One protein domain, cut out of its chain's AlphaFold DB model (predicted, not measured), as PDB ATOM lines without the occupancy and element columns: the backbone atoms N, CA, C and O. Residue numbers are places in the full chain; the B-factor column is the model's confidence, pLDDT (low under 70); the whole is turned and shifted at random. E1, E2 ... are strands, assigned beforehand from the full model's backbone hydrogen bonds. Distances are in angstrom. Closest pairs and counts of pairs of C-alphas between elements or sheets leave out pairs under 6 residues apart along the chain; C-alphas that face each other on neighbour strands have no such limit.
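What this domain is: This is residues 109 to 153 of the 250 residues of an uncharacterized protein of Bugula neritina (UniProt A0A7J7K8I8). Two small strand hairpins, E1 with E2 and E3 with E4, pack together mainly through E1 and E4. The link of residues 115 to 124 loops beyond one end of the hairpins, and the link of residues 129 to 139 loops beyond the other. The printed part has 45 residues, with four named strands in the order E1, E2, E3, E4 and no named helix. Each hairpin is an antiparallel sheet of two strands; the class is all strand, though named strands hold 18 of the 45 residues. The whole is compact, with a radius of gyration of the C-alphas of 9.9 A and spans of 26 by 20 by 14 A.

Where its parts are: E1, residues 111 to 114, begins with C-alpha 111 at (184.720, 156.493, 156.352) and measures 10.0 A from first to last C-alpha. E2, residues 125 to 128, measures 10.2 A. E3, residues 140 to 144, measures 12.8 A. E4, residues 147 to 151, measures 12.4 A and ends with C-alpha 151 at (190.624, 167.786, 158.594).

How they stand to each other: E1 and E2 form a hairpin, antiparallel at 144 degrees between directions, with N 112 and O 127 within hydrogen-bond range at 2.7 A. E3 and E4 form a hairpin at 150 degrees, with N 142 and O 149 within hydrogen-bond range at 2.8 A. E1 and E4 have 9 pairs of C-alphas within 8 A; the closest C-alphas, of Asn 114 and Leu 147, are 4.6 A apart. E1 and E3 have 2 such pairs; the closest C-alphas are those of Cys 112 and Cys 141, at 5.5 A. E2 and E4 are near each other, and E2 and E3 are apart.

The domain as a whole: The two farthest C-alphas, of Gly 109 and Asn 120, are 27.5 A apart. The printed part has no cut. The link from E2 to E3 is long, that from E1 to E2 short and that from E3 to E4 tight. Mean pLDDT of the printed part is 74.5; 13 residues are under 70, among them residues 116 to 122.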
ATOM      1  N   GLY A 109     187.146 155.567 163.351       52.06
ATOM      2  CA  GLY A 109     187.005 154.745 162.140       52.06
ATOM      3  C   GLY A 109     186.011 155.249 161.090       52.06
ATOM      4  O   GLY A 109     185.450 154.444 160.353       52.06
ATOM      5  N   ASN A 110     185.803 156.561 160.997       60.59
ATOM      6  CA  ASN A 110     184.799 157.127 160.101       60.59
ATOM      7  C   ASN A 110     185.296 157.151 158.653       60.59
ATOM      8  O   ASN A 110     186.276 157.815 158.322       60.59
ATOM      9  N   ILE A 111     184.603 156.398 157.803       75.25
ATOM     10  CA  ILE A 111     184.720 156.493 156.352       75.25
ATOM     11  C   ILE A 111     184.009 157.781 155.937       75.25
ATOM     12  O   ILE A 111     182.802 157.910 156.145       75.25
ATOM     13  N   CYS A 112     184.761 158.723 155.382       80.25
ATOM     14  CA  CYS A 112     184.240 159.975 154.862       80.25
ATOM     15  C   CYS A 112     183.641 159.776 153.468       80.25
ATOM     16  O   CYS A 112     184.042 158.868 152.736       80.25
ATOM     17  N   LYS A 113     182.693 160.632 153.090       82.69
ATOM     18  CA  LYS A 113     181.957 160.553 151.824       82.69
ATOM     19  C   LYS A 113     182.089 161.833 151.008       82.69
ATOM     20  O   LYS A 113     181.683 162.908 151.446       82.69
ATOM     21  N   ASN A 114     182.582 161.703 149.783       78.81
ATOM     22  CA  ASN A 114     182.639 162.791 148.818       78.81
ATOM     23  C   ASN A 114     182.156 162.308 147.444       78.81
ATOM     24  O   ASN A 114     182.887 161.673 146.678       78.81
ATOM     25  N   TYR A 115     180.881 162.590 147.175       74.06
ATOM     26  CA  TYR A 115     180.176 162.214 145.948       74.06
ATOM     27  C   TYR A 115     179.994 163.391 144.991       74.06
ATOM     28  O   TYR A 115     179.382 163.229 143.937       74.06
ATOM     29  N   GLN A 116     180.531 164.564 145.325       69.06
ATOM     30  CA  GLN A 116     180.591 165.682 144.398       69.06
ATOM     31  C   GLN A 116     181.972 165.766 143.762       69.06
ATOM     32  O   GLN A 116     182.997 165.494 144.381       69.06
ATOM     33  N   ALA A 117     181.989 166.141 142.490       66.06
ATOM     34  CA  ALA A 117     183.234 166.408 141.807       66.06
ATOM     35  C   ALA A 117     183.903 167.628 142.448       66.06
ATOM     36  O   ALA A 117     183.297 168.698 142.534       66.06
ATOM     37  N   ASN A 118     185.173 167.487 142.831       64.31
ATOM     38  CA  ASN A 118     186.021 168.652 143.077       64.31
ATOM     39  C   ASN A 118     186.123 169.500 141.790       64.31
ATOM     40  O   ASN A 118     185.745 169.044 140.712       64.31
ATOM     41  N   GLU A 119     186.696 170.705 141.858       58.22
ATOM     42  CA  GLU A 119     186.882 171.592 140.687       58.22
ATOM     43  C   GLU A 119     187.573 170.907 139.486       58.22
ATOM     44  O   GLU A 119     187.389 171.313 138.342       58.22
ATOM     45  N   ASN A 120     188.305 169.816 139.737       61.91
ATOM     46  CA  ASN A 120     188.968 168.981 138.734       61.91
ATOM     47  C   ASN A 120     188.091 167.840 138.170       61.91
ATOM     48  O   ASN A 120     188.606 166.954 137.493       61.91
ATOM     49  N   GLY A 121     186.793 167.789 138.481       60.94
ATOM     50  CA  GLY A 121     185.892 166.724 138.025       60.94
ATOM     51  C   GLY A 121     186.028 165.397 138.782       60.94
ATOM     52  O   GLY A 121     185.424 164.404 138.385       60.94
ATOM     53  N   THR A 122     186.846 165.334 139.839       60.31
ATOM     54  CA  THR A 122     187.200 164.069 140.501       60.31
ATOM     55  C   THR A 122     186.283 163.758 141.678       60.31
ATOM     56  O   THR A 122     186.088 164.609 142.546       60.31
ATOM     57  N   TYR A 123     185.794 162.519 141.730       72.81
ATOM     58  CA  TYR A 123     184.986 161.968 142.817       72.81
ATOM     59  C   TYR A 123     185.854 161.058 143.689       72.81
ATOM     60  O   TYR A 123     186.543 160.181 143.171       72.81
ATOM     61  N   LEU A 124     185.823 161.252 145.006       69.38
ATOM     62  CA  LEU A 124     186.596 160.433 145.952       69.38
ATOM     63  C   LEU A 124     185.776 159.258 146.507       69.38
ATOM     64  O   LEU A 124     186.344 158.282 146.988       69.38
ATOM     65  N   GLY A 125     184.445 159.326 146.423       81.25
ATOM     66  CA  GLY A 125     183.552 158.299 146.942       81.25
ATOM     67  C   GLY A 125     183.679 158.169 148.457       81.25
ATOM     68  O   GLY A 125     183.649 159.164 149.180       81.25
ATOM     69  N   ALA A 126     183.793 156.934 148.937       80.50
ATOM     70  CA  ALA A 126     183.985 156.629 150.347       80.50
ATOM     71  C   ALA A 126     185.487 156.435 150.637       80.50
ATOM     72  O   ALA A 126     186.107 155.543 150.062       80.50
ATOM     73  N   PHE A 127     186.077 157.250 151.513       80.50
ATOM     74  CA  PHE A 127     187.520 157.246 151.795       80.50
ATOM     75  C   PHE A 127     187.815 157.327 153.297       80.50
ATOM     76  O   PHE A 127     186.960 157.695 154.097       80.50
ATOM     77  N   LYS A 128     189.034 156.964 153.707       83.88
ATOM     78  CA  LYS A 128     189.470 156.999 155.109       83.88
ATOM     79  C   LYS A 128     190.547 158.059 155.299       83.88
ATOM     80  O   LYS A 128     191.467 158.142 154.494       83.88
ATOM     81  N   CYS A 129     190.437 158.819 156.382       82.88
ATOM     82  CA  CYS A 129     191.422 159.822 156.762       82.88
ATOM     83  C   CYS A 129     192.562 159.248 157.625       82.88
ATOM     84  O   CYS A 129     192.309 158.354 158.445       82.88
ATOM     85  N   PRO A 130     193.789 159.795 157.524       83.88
ATOM     86  CA  PRO A 130     194.246 160.749 156.502       83.88
ATOM     87  C   PRO A 130     194.456 160.066 155.142       83.88
ATOM     88  O   PRO A 130     194.697 158.857 155.080       83.88
ATOM     89  N   LEU A 131     194.397 160.834 154.053       78.50
ATOM     90  CA  LEU A 131     194.833 160.351 152.740       78.50
ATOM     91  C   LEU A 131     196.364 160.190 152.706       78.50
ATOM     92  O   LEU A 131     197.080 160.772 153.518       78.50
ATOM     93  N   SER A 132     196.891 159.403 151.761       75.62
ATOM     94  CA  SER A 132     198.332 159.064 151.720       75.62
ATOM     95  C   SER A 132     199.261 160.279 151.586       75.62
ATOM     96  O   SER A 132     200.411 160.232 152.013       75.62
ATOM     97  N   PHE A 133     198.752 161.362 151.003       75.06
ATOM     98  CA  PHE A 133     199.459 162.621 150.784       75.06
ATOM     99  C   PHE A 133     199.139 163.679 151.850       75.06
ATOM    100  O   PHE A 133     199.664 164.791 151.790       75.06
ATOM    101  N   GLU A 134     198.250 163.375 152.795       77.94
ATOM    102  CA  GLU A 134     197.842 164.296 153.849       77.94
ATOM    103  C   GLU A 134     198.651 164.083 155.128       77.94
ATOM    104  O   GLU A 134     199.143 162.985 155.404       77.94
ATOM    105  N   PRO A 135     198.794 165.134 155.947       78.62
ATOM    106  CA  PRO A 135     199.501 165.018 157.205       78.62
ATOM    107  C   PRO A 135     198.727 164.134 158.197       78.62
ATOM    108  O   PRO A 135     197.496 164.064 158.218       78.62
ATOM    109  N   SER A 136     199.469 163.444 159.064       80.62
ATOM    110  CA  SER A 136     198.946 162.391 159.948       80.62
ATOM    111  C   SER A 136     197.947 162.872 161.011       80.62
ATOM    112  O   SER A 136     197.271 162.056 161.645       80.62
ATOM    113  N   ASN A 137     197.837 164.183 161.224       77.06
ATOM    114  CA  ASN A 137     196.904 164.835 162.143       77.06
ATOM    115  C   ASN A 137     195.495 165.029 161.554       77.06
ATOM    116  O   ASN A 137     194.561 165.338 162.298       77.06
ATOM    117  N   TYR A 138     195.298 164.795 160.254       82.38
ATOM    118  CA  TYR A 138     194.008 164.975 159.586       82.38
ATOM    119  C   TYR A 138     193.164 163.710 159.723       82.38
ATOM    120  O   TYR A 138     193.022 162.934 158.788       82.38
ATOM    121  N   LYS A 139     192.652 163.453 160.927       82.88
ATOM    122  CA  LYS A 139     191.966 162.193 161.275       82.88
ATOM    123  C   LYS A 139     190.436 162.277 161.238       82.88
ATOM    124  O   LYS A 139     189.776 161.286 161.539       82.88
ATOM    125  N   TYR A 140     189.866 163.438 160.915       79.75
ATOM    126  CA  TYR A 140     188.434 163.706 161.059       79.75
ATOM    127  C   TYR A 140     187.782 164.023 159.711       79.75
ATOM    128  O   TYR A 140     188.388 164.694 158.882       79.75
ATOM    129  N   CYS A 141     186.540 163.570 159.514       82.62
ATOM    130  CA  CYS A 141     185.710 163.983 158.381       82.62
ATOM    131  C   CYS A 141     185.075 165.344 158.696       82.62
ATOM    132  O   CYS A 141     184.238 165.444 159.598       82.62
ATOM    133  N   CYS A 142     185.469 166.383 157.970       77.38
ATOM    134  CA  CYS A 142     184.837 167.699 157.985       77.38
ATOM    135  C   CYS A 142     184.059 167.925 156.690       77.38
ATOM    136  O   CYS A 142     184.394 167.348 155.668       77.38
ATOM    137  N   GLY A 143     183.064 168.812 156.706       73.56
ATOM    138  CA  GLY A 143     182.287 169.172 155.516       73.56
ATOM    139  C   GLY A 143     180.824 168.750 155.603       73.56
ATOM    140  O   GLY A 143     180.337 168.314 156.647       73.56
ATOM    141  N   SER A 144     180.102 168.953 154.505       70.81
ATOM    142  CA  SER A 144     178.690 168.574 154.376       70.81
ATOM    143  C   SER A 144     178.563 167.097 153.988       70.81
ATOM    144  O   SER A 144     179.510 166.532 153.456       70.81
ATOM    145  N   LYS A 145     177.382 166.491 154.183       67.19
ATOM    146  CA  LYS A 145     177.111 165.033 154.103       67.19
ATOM    147  C   LYS A 145     177.476 164.301 152.788       67.19
ATOM    148  O   LYS A 145     177.320 163.086 152.715       67.19
ATOM    149  N   GLU A 146     177.953 165.007 151.766       68.81
ATOM    150  CA  GLU A 146     178.371 164.474 150.453       68.81
ATOM    151  C   GLU A 146     179.626 165.175 149.897       68.81
ATOM    152  O   GLU A 146     180.016 164.963 148.750       68.81
ATOM    153  N   LEU A 147     180.238 166.028 150.719       72.56
ATOM    154  CA  LEU A 147     181.369 166.911 150.433       72.56
ATOM    155  C   LEU A 147     182.353 166.843 151.606       72.56
ATOM    156  O   LEU A 147     182.872 167.860 152.074       72.56
ATOM    157  N   GLU A 148     182.525 165.647 152.163       79.31
ATOM    158  CA  GLU A 148     183.407 165.464 153.302       79.31
ATOM    159  C   GLU A 148     184.872 165.474 152.837       79.31
ATOM    160  O   GLU A 148     185.205 165.049 151.730       79.31
ATOM    161  N   TYR A 149     185.757 165.981 153.687       79.00
ATOM    162  CA  TYR A 149     187.200 166.070 153.488       79.00
ATOM    163  C   TYR A 149     187.921 165.795 154.808       79.00
ATOM    164  O   TYR A 149     187.351 165.967 155.889       79.00
ATOM    165  N   CYS A 150     189.181 165.368 154.734       81.69
ATOM    166  CA  CYS A 150     189.979 165.149 155.929       81.69
ATOM    167  C   CYS A 150     190.418 166.479 156.535       81.69
ATOM    168  O   CYS A 150     190.938 167.363 155.855       81.69
ATOM    169  N   CYS A 151     190.218 166.619 157.836       79.31
ATOM    170  CA  CYS A 151     190.624 167.786 158.594       79.31
ATOM    171  C   CYS A 151     191.313 167.368 159.887       79.31
ATOM    172  O   CYS A 151     191.039 166.318 160.483       79.31
ATOM    173  N   GLU A 152     192.205 168.231 160.352       82.75
ATOM    174  CA  GLU A 152     192.591 168.241 161.751       82.75
ATOM    175  C   GLU A 152     191.411 168.769 162.571       82.75
ATOM    176  O   GLU A 152     190.764 169.746 162.178       82.75
ATOM    177  N   LEU A 153     191.127 168.144 163.717       69.81
ATOM    178  CA  LEU A 153     190.178 168.685 164.687       69.81
ATOM    179  C   LEU A 153     190.791 169.953 165.282       69.81
ATOM    180  O   LEU A 153     191.386 169.943 166.357       69.81
TER     181      LEU A 153